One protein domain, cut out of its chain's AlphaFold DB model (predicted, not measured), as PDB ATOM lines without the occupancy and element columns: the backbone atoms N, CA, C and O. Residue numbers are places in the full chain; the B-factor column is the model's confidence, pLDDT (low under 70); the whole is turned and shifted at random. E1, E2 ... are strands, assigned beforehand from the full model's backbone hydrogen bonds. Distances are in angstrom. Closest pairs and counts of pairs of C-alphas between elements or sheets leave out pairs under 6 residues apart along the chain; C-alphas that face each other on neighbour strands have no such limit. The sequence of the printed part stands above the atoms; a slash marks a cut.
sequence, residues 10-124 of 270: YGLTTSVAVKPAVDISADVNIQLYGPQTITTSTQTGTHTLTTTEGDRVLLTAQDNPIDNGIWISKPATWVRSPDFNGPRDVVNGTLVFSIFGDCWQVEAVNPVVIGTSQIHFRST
ATOM      1  N   TYR A  10      53.500  73.547  94.737       46.41
ATOM      2  CA  TYR A  10      52.262  74.343  94.701       46.41
ATOM      3  C   TYR A  10      52.166  75.420  95.790       46.41
ATOM      4  O   TYR A  10      51.115  76.045  95.929       46.41
ATOM      5  N   GLY A  11      53.236  75.655  96.557       51.06
ATOM      6  CA  GLY A  11      53.279  76.735  97.545       51.06
ATOM      7  C   GLY A  11      52.183  76.624  98.607       51.06
ATOM      8  O   GLY A  11      51.552  77.626  98.945       51.06
ATOM      9  N   LEU A  12      51.920  75.417  99.127       50.47
ATOM     10  CA  LEU A  12      51.059  75.289 100.302       50.47
ATOM     11  C   LEU A  12      51.781  76.007 101.457       50.47
ATOM     12  O   LEU A  12      52.905  75.672 101.837       50.47
ATOM     13  N   THR A  13      51.157  77.053 101.984       55.12
ATOM     14  CA  THR A  13      51.774  78.022 102.892       55.12
ATOM     15  C   THR A  13      51.897  77.470 104.317       55.12
ATOM     16  O   THR A  13      51.264  77.936 105.258       55.12
ATOM     17  N   THR A  14      52.720  76.440 104.516       54.75
ATOM     18  CA  THR A  14      52.851  75.757 105.818       54.75
ATOM     19  C   THR A  14      53.744  76.489 106.837       54.75
ATOM     20  O   THR A  14      53.932  75.972 107.941       54.75
ATOM     21  N   SER A  15      54.248  77.687 106.498       63.66
ATOM     22  CA  SER A  15      55.066  78.559 107.365       63.66
ATOM     23  C   SER A  15      54.837  80.061 107.083       63.66
ATOM     24  O   SER A  15      55.773  80.801 106.796       63.66
ATOM     25  N   VAL A  16      53.589  80.544 107.139       82.00
ATOM     26  CA  VAL A  16      53.299  82.002 107.046       82.00
ATOM     27  C   VAL A  16      53.802  82.753 108.285       82.00
ATOM     28  O   VAL A  16      54.215  83.907 108.199       82.00
ATOM     29  N   ALA A  17      53.788  82.085 109.441       85.38
ATOM     30  CA  ALA A  17      54.136  82.688 110.721       85.38
ATOM     31  C   ALA A  17      55.618  83.080 110.832       85.38
ATOM     32  O   ALA A  17      55.921  84.073 111.481       85.38
ATOM     33  N   VAL A  18      56.535  82.323 110.217       89.38
ATOM     34  CA  VAL A  18      57.986  82.543 110.339       89.38
ATOM     35  C   VAL A  18      58.670  82.332 108.996       89.38
ATOM     36  O   VAL A  18      58.460  81.305 108.345       89.38
ATOM     37  N   LYS A  19      59.511  83.290 108.602       90.31
ATOM     38  CA  LYS A  19      60.292  83.253 107.364       90.31
ATOM     39  C   LYS A  19      61.680  82.644 107.557       90.31
ATOM     40  O   LYS A  19      62.241  82.745 108.649       90.31
ATOM     41  N   PRO A  20      62.252  82.027 106.503       90.44
ATOM     42  CA  PRO A  20      63.680  81.754 106.432       90.44
ATOM     43  C   PRO A  20      64.492  83.001 106.769       90.44
ATOM     44  O   PRO A  20      64.102  84.113 106.394       90.44
ATOM     45  N   ALA A  21      65.615  82.786 107.450       93.12
ATOM     46  CA  ALA A  21      66.468  83.868 107.907       93.12
ATOM     47  C   ALA A  21      66.999  84.725 106.743       93.12
ATOM     48  O   ALA A  21      67.071  84.275 105.594       93.12
ATOM     49  N   VAL A  22      67.340  85.969 107.064       95.56
ATOM     50  CA  VAL A  22      68.011  86.919 106.174       95.56
ATOM     51  C   VAL A  22      69.471  87.081 106.581       95.56
ATOM     52  O   VAL A  22      69.808  86.932 107.757       95.56
ATOM     53  N   ASP A  23      70.325  87.400 105.615       96.19
ATOM     54  CA  ASP A  23      71.763  87.577 105.823       96.19
ATOM     55  C   ASP A  23      72.076  88.934 106.466       96.19
ATOM     56  O   ASP A  23      72.992  89.044 107.277       96.19
ATOM     57  N   ILE A  24      71.296  89.971 106.141       95.69
ATOM     58  CA  ILE A  24      71.381  91.290 106.779       95.69
ATOM     59  C   ILE A  24      70.046  92.045 106.671       95.69
ATOM     60  O   ILE A  24      69.255  91.818 105.753       95.69
ATOM     61  N   SER A  25      69.786  92.962 107.602       95.31
ATOM     62  CA  SER A  25      68.706  93.947 107.501       95.31
ATOM     63  C   SER A  25      69.229  95.307 107.044       95.31
ATOM     64  O   SER A  25      70.358  95.666 107.347       95.31
ATOM     65  N   ALA A  26      68.397  96.095 106.371       95.62
ATOM     66  CA  ALA A  26      68.629  97.509 106.119       95.62
ATOM     67  C   ALA A  26      67.604  98.340 106.908       95.62
ATOM     68  O   ALA A  26      66.387  98.235 106.703       95.62
ATOM     69  N   ASP A  27      68.127  99.152 107.819       93.06
ATOM     70  CA  ASP A  27      67.458 100.155 108.661       93.06
ATOM     71  C   ASP A  27      67.468 101.556 108.029       93.06
ATOM     72  O   ASP A  27      66.991 102.520 108.621       93.06
ATOM     73  N   VAL A  28      67.965 101.662 106.796       93.88
ATOM     74  CA  VAL A  28      67.952 102.874 105.975       93.88
ATOM     75  C   VAL A  28      67.421 102.568 104.578       93.88
ATOM     76  O   VAL A  28      67.388 101.410 104.142       93.88
ATOM     77  N   ASN A  29      67.032 103.614 103.852       96.06
ATOM     78  CA  ASN A  29      66.691 103.486 102.445       96.06
ATOM     79  C   ASN A  29      67.939 103.089 101.633       96.06
ATOM     80  O   ASN A  29      68.997 103.705 101.755       96.06
ATOM     81  N   ILE A  30      67.796 102.067 100.793       95.81
ATOM     82  CA  ILE A  30      68.842 101.564  99.892       95.81
ATOM     83  C   ILE A  30      68.281 101.393  98.485       95.81
ATOM     84  O   ILE A  30      67.081 101.188  98.309       95.81
ATOM     85  N   GLN A  31      69.153 101.418  97.480       95.00
ATOM     86  CA  GLN A  31      68.752 101.118  96.107       95.00
ATOM     87  C   GLN A  31      68.532  99.610  95.928       95.00
ATOM     88  O   GLN A  31      69.213  98.795  96.540       95.00
ATOM     89  N   LEU A  32      67.619  99.212  95.045       94.88
ATOM     90  CA  LEU A  32      67.336  97.801  94.741       94.88
ATOM     91  C   LEU A  32      68.079  97.344  93.485       94.88
ATOM     92  O   LEU A  32      67.482  96.813  92.547       94.88
ATOM     93  N   TYR A  33      69.380  97.626  93.421       95.50
ATOM     94  CA  TYR A  33      70.195  97.349  92.244       95.50
ATOM     95  C   TYR A  33      71.648  97.075  92.615       95.50
ATOM     96  O   TYR A  33      72.257  97.845  93.358       95.50
ATOM     97  N   GLY A  34      72.208  96.016  92.029       94.62
ATOM     98  CA  GLY A  34      73.621  95.676  92.132       94.62
ATOM     99  C   GLY A  34      74.077  95.272  93.542       94.62
ATOM    100  O   GLY A  34      73.335  95.415  94.516       94.62
ATOM    101  N   PRO A  35      75.309  94.757  93.675       94.19
ATOM    102  CA  PRO A  35      75.926  94.499  94.970       94.19
ATOM    103  C   PRO A  35      76.133  95.797  95.754       94.19
ATOM    104  O   PRO A  35      76.603  96.797  95.208       94.19
ATOM    105  N   GLN A  36      75.817  95.768  97.042       95.12
ATOM    106  CA  GLN A  36      75.948  96.905  97.954       95.12
ATOM    107  C   GLN A  36      76.503  96.474  99.305       95.12
ATOM    108  O   GLN A  36      76.204  95.379  99.788       95.12
ATOM    109  N   THR A  37      77.280  97.361  99.926       96.50
ATOM    110  CA  THR A  37      77.694  97.239 101.324       96.50
ATOM    111  C   THR A  37      76.634  97.872 102.210       96.50
ATOM    112  O   THR A  37      76.440  99.085 102.184       96.50
ATOM    113  N   ILE A  38      75.948  97.036 102.984       95.94
ATOM    114  CA  ILE A  38      74.922  97.447 103.935       95.94
ATOM    115  C   ILE A  38      75.553  97.440 105.317       95.94
ATOM    116  O   ILE A  38      76.104  96.426 105.743       95.94
ATOM    117  N   THR A  39      75.453  98.568 106.011       95.44
ATOM    118  CA  THR A  39      75.774  98.683 107.432       95.44
ATOM    119  C   THR A  39      74.484  98.984 108.163       95.44
ATOM    120  O   THR A  39      73.829  99.971 107.842       95.44
ATOM    121  N   THR A  40      74.135  98.146 109.133       91.00
ATOM    122  CA  THR A  40      72.906  98.272 109.914       91.00
ATOM    123  C   THR A  40      73.221  98.274 111.395       91.00
ATOM    124  O   THR A  40      74.099  97.531 111.838       91.00
ATOM    125  N   SER A  41      72.542  99.125 112.162       87.56
ATOM    126  CA  SER A  41      72.672  99.147 113.619       87.56
ATOM    127  C   SER A  41      71.375  98.668 114.249       87.56
ATOM    128  O   SER A  41      70.359  99.356 114.245       87.56
ATOM    129  N   THR A  42      71.421  97.457 114.789       82.31
ATOM    130  CA  THR A  42      70.280  96.764 115.392       82.31
ATOM    131  C   THR A  42      70.530  96.527 116.880       82.31
ATOM    132  O   THR A  42      71.588  96.870 117.408       82.31
ATOM    133  N   GLN A  43      69.563  95.927 117.579       73.12
ATOM    134  CA  GLN A  43      69.705  95.620 119.007       73.12
ATOM    135  C   GLN A  43      70.810  94.596 119.296       73.12
ATOM    136  O   GLN A  43      71.408  94.639 120.367       73.12
ATOM    137  N   THR A  44      71.125  93.692 118.363       79.50
ATOM    138  CA  THR A  44      72.249  92.753 118.544       79.50
ATOM    139  C   THR A  44      73.617  93.374 118.249       79.50
ATOM    140  O   THR A  44      74.641  92.753 118.540       79.50
ATOM    141  N   GLY A  45      73.657  94.596 117.704       84.06
ATOM    142  CA  GLY A  45      74.875  95.338 117.394       84.06
ATOM    143  C   GLY A  45      74.868  95.963 115.999       84.06
ATOM    144  O   GLY A  45      73.867  95.950 115.276       84.06
ATOM    145  N   THR A  46      76.017  96.528 115.625       91.19
ATOM    146  CA  THR A  46      76.258  97.048 114.276       91.19
ATOM    147  C   THR A  46      76.894  95.968 113.414       91.19
ATOM    148  O   THR A  46      77.983  95.484 113.727       91.19
ATOM    149  N   HIS A  47      76.238  95.636 112.304       91.25
ATOM    150  CA  HIS A  47      76.688  94.621 111.354       91.25
ATOM    151  C   HIS A  47      76.908  95.250 109.981       91.25
ATOM    152  O   HIS A  47      76.116  96.085 109.543       91.25
ATOM    153  N   THR A  48      77.965  94.827 109.288       95.00
ATOM    154  CA  THR A  48      78.260  95.259 107.918       95.00
ATOM    155  C   THR A  48      78.442  94.043 107.022       95.00
ATOM    156  O   THR A  48      79.292  93.196 107.293       95.00
ATOM    157  N   LEU A  49      77.674  93.979 105.933       94.75
ATOM    158  CA  LEU A  49      77.763  92.928 104.922       94.75
ATOM    159  C   LEU A  49      77.805  93.548 103.524       94.75
ATOM    160  O   LEU A  49      76.958  94.365 103.163       94.75
ATOM    161  N   THR A  50      78.769  93.119 102.713       96.38
ATOM    162  CA  THR A  50      78.749  93.370 101.269       96.38
ATOM    163  C   THR A  50      77.956  92.262 100.600       96.38
ATOM    164  O   THR A  50      78.396  91.117 100.581       96.38
ATOM    165  N   THR A  51      76.790  92.618 100.072       95.12
ATOM    166  CA  THR A  51      75.871  91.673  99.439       95.12
ATOM    167  C   THR A  51      76.471  91.067  98.176       95.12
ATOM    168  O   THR A  51      77.137  91.733  97.382       95.12
ATOM    169  N   THR A  52      76.193  89.790  97.981       95.12
ATOM    170  CA  THR A  52      76.510  88.988  96.806       95.12
ATOM    171  C   THR A  52      75.223  88.454  96.182       95.12
ATOM    172  O   THR A  52      74.137  88.567  96.753       95.12
ATOM    173  N   GLU A  53      75.305  87.924  94.958       94.75
ATOM    174  CA  GLU A  53      74.115  87.391  94.299       94.75
ATOM    175  C   GLU A  53      73.505  86.235  95.104       94.75
ATOM    176  O   GLU A  53      74.147  85.209  95.309       94.75
ATOM    177  N   GLY A  54      72.227  86.372  95.466       92.88
ATOM    178  CA  GLY A  54      71.488  85.360  96.222       92.88
ATOM    179  C   GLY A  54      71.274  85.702  97.695       92.88
ATOM    180  O   GLY A  54      70.378  85.109  98.296       92.88
ATOM    181  N   ASP A  55      72.006  86.680  98.234       96.31
ATOM    182  CA  ASP A  55      71.862  87.089  99.632       96.31
ATOM    183  C   ASP A  55      70.470  87.668  99.890       96.31
ATOM    184  O   ASP A  55      69.936  88.459  99.102       96.31
ATOM    185  N   ARG A  56      69.876  87.262 101.010       97.00
ATOM    186  CA  ARG A  56      68.562  87.697 101.472       97.00
ATOM    187  C   ARG A  56      68.735  88.920 102.352       97.00
ATOM    188  O   ARG A  56      69.343  88.851 103.415       97.00
ATOM    189  N   VAL A  57      68.135  90.024 101.939       97.19
ATOM    190  CA  VAL A  57      68.194  91.297 102.651       97.19
ATOM    191  C   VAL A  57      66.792  91.682 103.103       97.19
ATOM    192  O   VAL A  57      65.868  91.751 102.290       97.19
ATOM    193  N   LEU A  58      66.618  91.936 104.399       96.94
ATOM    194  CA  LEU A  58      65.371  92.483 104.935       96.94
ATOM    195  C   LEU A  58      65.402  94.008 104.869       96.94
ATOM    196  O   LEU A  58      66.244  94.631 105.500       96.94
ATOM    197  N   LEU A  59      64.455  94.623 104.172       96.94
ATOM    198  CA  LEU A  59      64.331  96.077 104.096       96.94
ATOM    199  C   LEU A  59      63.213  96.553 105.013       96.94
ATOM    200  O   LEU A  59      62.059  96.150 104.847       96.94
ATOM    201  N   THR A  60      63.576  97.401 105.972       94.81
ATOM    202  CA  THR A  60      62.660  97.883 107.017       94.81
ATOM    203  C   THR A  60      62.342  99.376 106.915       94.81
ATOM    204  O   THR A  60      61.332  99.816 107.461       94.81
ATOM    205  N   ALA A  61      63.165 100.142 106.190       94.31
ATOM    206  CA  ALA A  61      63.118 101.604 106.149       94.31
ATOM    207  C   ALA A  61      63.260 102.182 104.725       94.31
ATOM    208  O   ALA A  61      63.974 103.158 104.511       94.31
ATOM    209  N   GLN A  62      62.609 101.568 103.733       96.75
ATOM    210  CA  GLN A  62      62.483 102.163 102.396       96.75
ATOM    211  C   GLN A  62      61.609 103.426 102.446       96.75
ATOM    212  O   GLN A  62      60.660 103.493 103.229       96.75
ATOM    213  N   ASP A  63      61.887 104.396 101.565       95.69
ATOM    214  CA  ASP A  63      61.122 105.656 101.495       95.69
ATOM    215  C   ASP A  63      59.630 105.407 101.230       95.69
ATOM    216  O   ASP A  63      58.760 106.092 101.772       95.69
ATOM    217  N   ASN A  64      59.327 104.401 100.406       95.19
ATOM    218  CA  ASN A  64      57.980 103.889 100.234       95.19
ATOM    219  C   ASN A  64      57.812 102.602 101.061       95.19
ATOM    220  O   ASN A  64      58.397 101.576 100.707       95.19
ATOM    221  N   PRO A  65      56.961 102.592 102.104       94.56
ATOM    222  CA  PRO A  65      56.731 101.401 102.923       94.56
ATOM    223  C   PRO A  65      56.158 100.205 102.154       94.56
ATOM    224  O   PRO A  65      56.155  99.091 102.667       94.56
ATOM    225  N   ILE A  66      55.650 100.407 100.935       95.25
ATOM    226  CA  ILE A  66      55.250  99.305 100.051       95.25
ATOM    227  C   ILE A  66      56.472  98.465  99.656       95.25
ATOM    228  O   ILE A  66      56.352  97.250  99.509       95.25
ATOM    229  N   ASP A  67      57.650  99.084  99.522       96.19
ATOM    230  CA  ASP A  67      58.897  98.452  99.076       96.19
ATOM    231  C   ASP A  67      59.643  97.696 100.183       96.19
ATOM    232  O   ASP A  67      60.505  96.858  99.901       96.19
ATOM    233  N   ASN A  68      59.230  97.882 101.437       97.12
ATOM    234  CA  ASN A  68      59.694  97.067 102.551       97.12
ATOM    235  C   ASN A  68      59.362  95.579 102.336       97.12
ATOM    236  O   ASN A  68      58.343  95.201 101.741       97.12
ATOM    237  N   GLY A  69      60.248  94.710 102.817       96.38
ATOM    238  CA  GLY A  69      60.121  93.264 102.655       96.38
ATOM    239  C   GLY A  69      61.455  92.547 102.530       96.38
ATOM    240  O   GLY A  69      62.513  93.125 102.767       96.38
ATOM    241  N   ILE A  70      61.403  91.271 102.149       96.75
ATOM    242  CA  ILE A  70      62.601  90.456 101.924       96.75
ATOM    243  C   ILE A  70      62.957  90.491 100.440       96.75
ATOM    244  O   ILE A  70      62.152  90.102  99.590       96.75
ATOM    245  N   TRP A  71      64.180  90.910 100.142       97.38
ATOM    246  CA  TRP A  71      64.724  91.013  98.795       97.38
ATOM    247  C   TRP A  71      65.931  90.098  98.627       97.38
ATOM    248  O   TRP A  71      66.635  89.799  99.586       97.38
ATOM    249  N   ILE A  72      66.152  89.633  97.404       96.50
ATOM    250  CA  ILE A  72      67.315  88.843  97.015       96.50
ATOM    251  C   ILE A  72      68.230  89.747  96.198       96.50
ATOM    252  O   ILE A  72      67.821  90.253  95.145       96.50
ATOM    253  N   SER A  73      69.461  89.925  96.676       96.88
ATOM    254  CA  SER A  73      70.472  90.721  95.989       96.88
ATOM    255  C   SER A  73      70.833  90.097  94.644       96.88
ATOM    256  O   SER A  73      70.977  88.876  94.507       96.88
ATOM    257  N   LYS A  74      70.946  90.951  93.624       95.19
ATOM    258  CA  LYS A  74      71.267  90.588  92.241       95.19
ATOM    259  C   LYS A  74      72.310  91.548  91.662       95.19
ATOM    260  O   LYS A  74      72.361  92.704  92.075       95.19
ATOM    261  N   PRO A  75      73.087  91.120  90.646       94.06
ATOM    262  CA  PRO A  75      73.975  92.019  89.903       94.06
ATOM    263  C   PRO A  75      73.235  93.164  89.196       94.06
ATOM    264  O   PRO A  75      73.811  94.221  88.960       94.06
ATOM    265  N   ALA A  76      71.963  92.942  88.857       94.19
ATOM    266  CA  ALA A  76      71.055  93.930  88.285       94.19
ATOM    267  C   ALA A  76      69.980  94.321  89.317       94.19
ATOM    268  O   ALA A  76      70.260  94.388  90.513       94.19
ATOM    269  N   THR A  77      68.746  94.573  88.877       95.94
ATOM    270  CA  THR A  77      67.621  94.856  89.773       95.94
ATOM    271  C   THR A  77      67.384  93.687  90.723       95.94
ATOM    272  O   THR A  77      67.299  92.531  90.299       95.94
ATOM    273  N   TRP A  78      67.287  93.994  92.012       97.19
ATOM    274  CA  TRP A  78      66.961  93.013  93.036       97.19
ATOM    275  C   TRP A  78      65.535  92.510  92.843       97.19
ATOM    276  O   TRP A  78      64.676  93.192  92.286       97.19
ATOM    277  N   VAL A  79      65.274  91.299  93.319       95.75
ATOM    278  CA  VAL A  79      63.950  90.679  93.215       95.75
ATOM    279  C   VAL A  79      63.409  90.397  94.603       95.75
ATOM    280  O   VAL A  79      64.168  90.020  95.495       95.75
ATOM    281  N   ARG A  80      62.098  90.564  94.807       94.88
ATOM    282  CA  ARG A  80      61.476  90.130  96.063       94.88
ATOM    283  C   ARG A  80      61.669  88.634  96.231       94.88
ATOM    284  O   ARG A  80      61.588  87.869  95.269       94.88
ATOM    285  N   SER A  81      61.915  88.223  97.466       93.19
ATOM    286  CA  SER A  81      62.060  86.814  97.781       93.19
ATOM    287  C   SER A  81      60.756  86.058  97.475       93.19
ATOM    288  O   SER A  81      59.680  86.573  97.784       93.19
ATOM    289  N   PRO A  82      60.808  84.836  96.904       90.31
ATOM    290  CA  PRO A  82      59.613  84.062  96.557       90.31
ATOM    291  C   PRO A  82      58.646  83.780  97.714       90.31
ATOM    292  O   PRO A  82      57.486  83.498  97.464       90.31
ATOM    293  N   ASP A  83      59.116  83.841  98.960       88.19
ATOM    294  CA  ASP A  83      58.329  83.671 100.187       88.19
ATOM    295  C   ASP A  83      57.838  85.000 100.797       88.19
ATOM    296  O   ASP A  83      57.352  85.013 101.932       88.19
ATOM    297  N   PHE A  84      57.995  86.106 100.066       91.88
ATOM    298  CA  PHE A  84      57.532  87.455 100.396       91.88
ATOM    299  C   PHE A  84      57.037  88.176  99.123       91.88
ATOM    300  O   PHE A  84      57.228  89.381  98.958       91.88
ATOM    301  N   ASN A  85      56.445  87.440  98.176       90.62
ATOM    302  CA  ASN A  85      56.031  87.998  96.879       90.62
ATOM    303  C   ASN A  85      54.579  87.665  96.493       90.62
ATOM    304  O   ASN A  85      53.989  88.329  95.645       90.62
ATOM    305  N   GLY A  86      53.981  86.653  97.118       85.38
ATOM    306  CA  GLY A  86      52.605  86.230  96.906       85.38
ATOM    307  C   GLY A  86      51.614  86.781  97.944       85.38
ATOM    308  O   GLY A  86      51.976  87.072  99.086       85.38
ATOM    309  N   PRO A  87      50.315  86.849  97.601       81.44
ATOM    310  CA  PRO A  87      49.254  87.404  98.456       81.44
ATOM    311  C   PRO A  87      48.913  86.554  99.693       81.44
ATOM    312  O   PRO A  87      48.082  86.950 100.506       81.44
ATOM    313  N   ARG A  88      49.487  85.353  99.822       84.19
ATOM    314  CA  ARG A  88      49.308  84.460 100.984       84.19
ATOM    315  C   ARG A  88      50.608  84.208 101.734       84.19
ATOM    316  O   ARG A  88      50.624  83.421 102.678       84.19
ATOM    317  N   ASP A  89      51.683  84.854 101.303       86.19
ATOM    318  CA  ASP A  89      52.995  84.606 101.867       86.19
ATOM    319  C   ASP A  89      53.157  85.343 103.188       86.19
ATOM    320  O   ASP A  89      53.759  84.806 104.111       86.19
ATOM    321  N   VAL A  90      52.595  86.539 103.320       89.38
ATOM    322  CA  VAL A  90      52.732  87.359 104.521       89.38
ATOM    323  C   VAL A  90      51.363  87.742 105.069       89.38
ATOM    324  O   VAL A  90      50.423  88.002 104.319       89.38
ATOM    325  N   VAL A  91      51.261  87.788 106.392       91.44
ATOM    326  CA  VAL A  91      50.132  88.377 107.114       91.44
ATOM    327  C   VAL A  91      50.679  89.283 108.209       91.44
ATOM    328  O   VAL A  91      51.858  89.208 108.564       91.44
ATOM    329  N   ASN A  92      49.825  90.131 108.774       90.50
ATOM    330  CA  ASN A  92      50.186  90.848 109.992       90.50
ATOM    331  C   ASN A  92      50.619  89.855 111.089       90.50
ATOM    332  O   ASN A  92      49.902  88.890 111.362       90.50
ATOM    333  N   GLY A  93      51.781  90.085 111.702       89.06
ATOM    334  CA  GLY A  93      52.366  89.202 112.710       89.06
ATOM    335  C   GLY A  93      53.398  88.196 112.194       89.06
ATOM    336  O   GLY A  93      54.002  87.503 113.009       89.06
ATOM    337  N   THR A  94      53.637  88.103 110.880       91.50
ATOM    338  CA  THR A  94      54.716  87.262 110.334       91.50
ATOM    339  C   THR A  94      56.077  87.691 110.894       91.50
ATOM    340  O   THR A  94      56.397  88.877 110.901       91.50
ATOM    341  N   LEU A  95      56.888  86.722 111.322       92.81
ATOM    342  CA  LEU A  95      58.221  86.938 111.880       92.81
ATOM    343  C   LEU A  95      59.328  86.686 110.851       92.81
ATOM    344  O   LEU A  95      59.256  85.738 110.063       92.81
ATOM    345  N   VAL A  96      60.382  87.497 110.910       92.88
ATOM    346  CA  VAL A  96      61.606  87.362 110.107       92.88
ATOM    347  C   VAL A  96      62.812  87.440 111.035       92.88
ATOM    348  O   VAL A  96      62.870  88.331 111.876       92.88
ATOM    349  N   PHE A  97      63.765  86.523 110.875       92.06
ATOM    350  CA  PHE A  97      64.996  86.478 111.670       92.06
ATOM    351  C   PHE A  97      66.216  86.838 110.824       92.06
ATOM    352  O   PHE A  97      66.278  86.479 109.651       92.06
ATOM    353  N   SER A  98      67.199  87.494 111.426       91.81
ATOM    354  CA  SER A  98      68.553  87.664 110.891       91.81
ATOM    355  C   SER A  98      69.459  86.530 111.372       91.81
ATOM    356  O   SER A  98      69.260  85.991 112.463       91.81
ATOM    357  N   ILE A  99      70.497  86.196 110.601       91.44
ATOM    358  CA  ILE A  99      71.560  85.275 111.043       91.44
ATOM    359  C   ILE A  99      72.311  85.772 112.290       91.44
ATOM    360  O   ILE A  99      72.901  84.965 113.006       91.44
ATOM    361  N   PHE A 100      72.259  87.076 112.577       86.69
ATOM    362  CA  PHE A 100      72.860  87.683 113.768       86.69
ATOM    363  C   PHE A 100      71.979  87.578 115.021       86.69
ATOM    364  O   PHE A 100      72.422  87.898 116.121       86.69
ATOM    365  N   GLY A 101      70.745  87.088 114.870       84.31
ATOM    366  CA  GLY A 101      69.792  86.878 115.954       84.31
ATOM    367  C   GLY A 101      68.588  87.808 115.890       84.31
ATOM    368  O   GLY A 101      67.518  87.394 116.323       84.31
ATOM    369  N   ASP A 102      68.705  89.006 115.311       87.31
ATOM    370  CA  ASP A 102      67.614  89.990 115.284       87.31
ATOM    371  C   ASP A 102      66.305  89.406 114.739       87.31
ATOM    372  O   ASP A 102      66.296  88.550 113.854       87.31
ATOM    373  N   CYS A 103      65.181  89.877 115.273       89.31
ATOM    374  CA  CYS A 103      63.857  89.401 114.902       89.31
ATOM    375  C   CYS A 103      62.941  90.589 114.650       89.31
ATOM    376  O   CYS A 103      62.930  91.525 115.449       89.31
ATOM    377  N   TRP A 104      62.154  90.528 113.580       91.69
ATOM    378  CA  TRP A 104      61.153  91.532 113.246       91.69
ATOM    379  C   TRP A 104      59.786  90.903 113.048       91.69
ATOM    380  O   TRP A 104      59.661  89.847 112.428       91.69
ATOM    381  N   GLN A 105      58.759  91.611 113.504       92.81
ATOM    382  CA  GLN A 105      57.362  91.318 113.240       92.81
ATOM    383  C   GLN A 105      56.819  92.261 112.165       92.81
ATOM    384  O   GLN A 105      56.964  93.480 112.258       92.81
ATOM    385  N   VAL A 106      56.155  91.691 111.162       94.19
ATOM    386  CA  VAL A 106      55.423  92.436 110.135       94.19
ATOM    387  C   VAL A 106      54.211  93.128 110.750       94.19
ATOM    388  O   VAL A 106      53.384  92.475 111.389       94.19
ATOM    389  N   GLU A 107      54.067  94.420 110.470       93.31
ATOM    390  CA  GLU A 107      52.904  95.242 110.787       93.31
ATOM    391  C   GLU A 107      52.288  95.785 109.494       93.31
ATOM    392  O   GLU A 107      52.860  96.629 108.803       93.31
ATOM    393  N   ALA A 108      51.111  95.268 109.152       92.12
ATOM    394  CA  ALA A 108      50.361  95.666 107.966       92.12
ATOM    395  C   ALA A 108      48.860  95.422 108.176       92.12
ATOM    396  O   ALA A 108      48.449  94.644 109.043       92.12
ATOM    397  N   VAL A 109      48.020  96.068 107.370       91.81
ATOM    398  CA  VAL A 109      46.573  95.808 107.366       91.81
ATOM    399  C   VAL A 109      46.300  94.516 106.595       91.81
ATOM    400  O   VAL A 109      46.742  94.366 105.459       91.81
ATOM    401  N   ASN A 110      45.561  93.586 107.204       86.25
ATOM    402  CA  ASN A 110      45.109  92.376 106.521       86.25
ATOM    403  C   ASN A 110      43.875  92.684 105.641       86.25
ATOM    404  O   ASN A 110      42.975  93.385 106.108       86.25
ATOM    405  N   PRO A 111      43.767  92.117 104.425       90.19
ATOM    406  CA  PRO A 111      44.742  91.241 103.775       90.19
ATOM    407  C   PRO A 111      45.966  92.015 103.265       90.19
ATOM    408  O   PRO A 111      45.827  93.082 102.670       90.19
ATOM    409  N   VAL A 112      47.161  91.454 103.466       89.62
ATOM    410  CA  VAL A 112      48.400  92.060 102.964       89.62
ATOM    411  C   VAL A 112      48.561  91.721 101.484       89.62
ATOM    412  O   VAL A 112      48.684  90.557 101.108       89.62
ATOM    413  N   VAL A 113      48.565  92.745 100.634       92.44
ATOM    414  CA  VAL A 113      48.772  92.631  99.188       92.44
ATOM    415  C   VAL A 113      50.166  93.155  98.855       92.44
ATOM    416  O   VAL A 113      50.419  94.358  98.925       92.44
ATOM    417  N   ILE A 114      51.087  92.256  98.502       91.62
ATOM    418  CA  ILE A 114      52.465  92.630  98.152       91.62
ATOM    419  C   ILE A 114      52.471  93.588  96.954       91.62
ATOM    420  O   ILE A 114      51.784  93.357  95.962       91.62
ATOM    421  N   GLY A 115      53.249  94.670  97.058       90.44
ATOM    422  CA  GLY A 115      53.326  95.713  96.031       90.44
ATOM    423  C   GLY A 115      52.181  96.732  96.074       90.44
ATOM    424  O   GLY A 115      52.107  97.596  95.208       90.44
ATOM    425  N   THR A 116      51.280  96.663  97.061       92.94
ATOM    426  CA  THR A 116      50.207  97.658  97.247       92.94
ATOM    427  C   THR A 116      50.016  98.044  98.710       92.94
ATOM    428  O   THR A 116      49.870  99.223  99.021       92.94
ATOM    429  N   SER A 117      50.022  97.071  99.621       93.19
ATOM    430  CA  SER A 117      49.945  97.326 101.057       93.19
ATOM    431  C   SER A 117      51.240  97.959 101.560       93.19
ATOM    432  O   SER A 117      52.330  97.514 101.208       93.19
ATOM    433  N   GLN A 118      51.114  98.961 102.428       94.62
ATOM    434  CA  GLN A 118      52.234  99.475 103.213       94.62
ATOM    435  C   GLN A 118      52.634  98.439 104.267       94.62
ATOM    436  O   GLN A 118      51.770  97.900 104.965       94.62
ATOM    437  N   ILE A 119      53.930  98.148 104.355       94.94
ATOM    438  CA  ILE A 119      54.487  97.132 105.244       94.94
ATOM    439  C   ILE A 119      55.489  97.807 106.176       94.94
ATOM    440  O   ILE A 119      56.480  98.393 105.739       94.94
ATOM    441  N   HIS A 120      55.243  97.692 107.474       94.56
ATOM    442  CA  HIS A 120      56.170  98.124 108.509       94.56
ATOM    443  C   HIS A 120      56.753  96.908 109.228       94.56
ATOM    444  O   HIS A 120      56.160  95.827 109.243       94.56
ATOM    445  N   PHE A 121      57.933  97.084 109.815       92.62
ATOM    446  CA  PHE A 121      58.597  96.061 110.611       92.62
ATOM    447  C   PHE A 121      58.868  96.603 112.006       92.62
ATOM    448  O   PHE A 121      59.584  97.589 112.174       92.62
ATOM    449  N   ARG A 122      58.320  95.931 113.016       88.44
ATOM    450  CA  ARG A 122      58.636  96.189 114.420       88.44
ATOM    451  C   ARG A 122      59.752  95.246 114.849       88.44
ATOM    452  O   ARG A 122      59.603  94.037 114.696       88.44
ATOM    453  N   SER A 123      60.842  95.766 115.412       85.62
ATOM    454  CA  SER A 123      61.877  94.910 116.010       85.62
ATOM    455  C   SER A 123      61.367  94.234 117.289       85.62
ATOM    456  O   SER A 123      60.723  94.868 118.125       85.62
ATOM    457  N   THR A 124      61.670  92.950 117.454       75.44
ATOM    458  CA  THR A 124      61.154  92.082 118.520       75.44
ATOM    459  C   THR A 124      62.243  91.258 119.226       75.44
ATOM    460  O   THR A 124      61.898  90.324 119.947       75.44
TER     461      THR A 124
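This is residues 10 to 124 of the 270 residues of an uncharacterized protein of Pantoea cypripedii (UniProt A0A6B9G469). With little regular structure, short strands and long loops gather round a small sheet, E1, E4 and E5, with hairpin E2 and E3 beside E1 and the sheet E6, E7 and E8 on another side. The printed part has 115 residues, 35 in eight named strands, E1 to E8 in order: all strand. Sheet E1-E4-E5 is mixed, E6-E7-E8 and E2-E3 antiparallel. It is compact, radius of gyration of the C-alphas 13.1 A, spanning 33 by 31 by 26 A.

Find C-alpha 24 at (71.381, 91.290, 106.779), beginning E1, residues 24 to 26. Next come E2, 37 to 42, 15.9 A; E3, 45 to 50, 16.7 A; E4, 56 to 59; E5, 69 to 72; E6, 95 to 97; E7, 103 to 107, 13.1 A; and E8, 120 to 123, ending at C-alpha 123 (61.877, 94.910, 116.010).

Look at inner strand E4: E1 is parallel, N 26 to O 58 2.7 A; E5 forms an antiparallel hairpin, N 57 to O 71 2.8 A. Hairpin E2 and E3 has N 38 to O 49 at 2.9 A; the closest C-alphas of E1 and E2, Ala 26 and Thr 40, are 5.8 A apart. E6, E7 and E8 form a meander, each strand the antiparallel neighbour of the one before, N 96 to O 104 2.9 A, N 105 to O 122 2.8 A.

The printed part has no cut; links E5 to E6 and E7 to E8 are long. Residues 10 to 15 have pLDDT under 70.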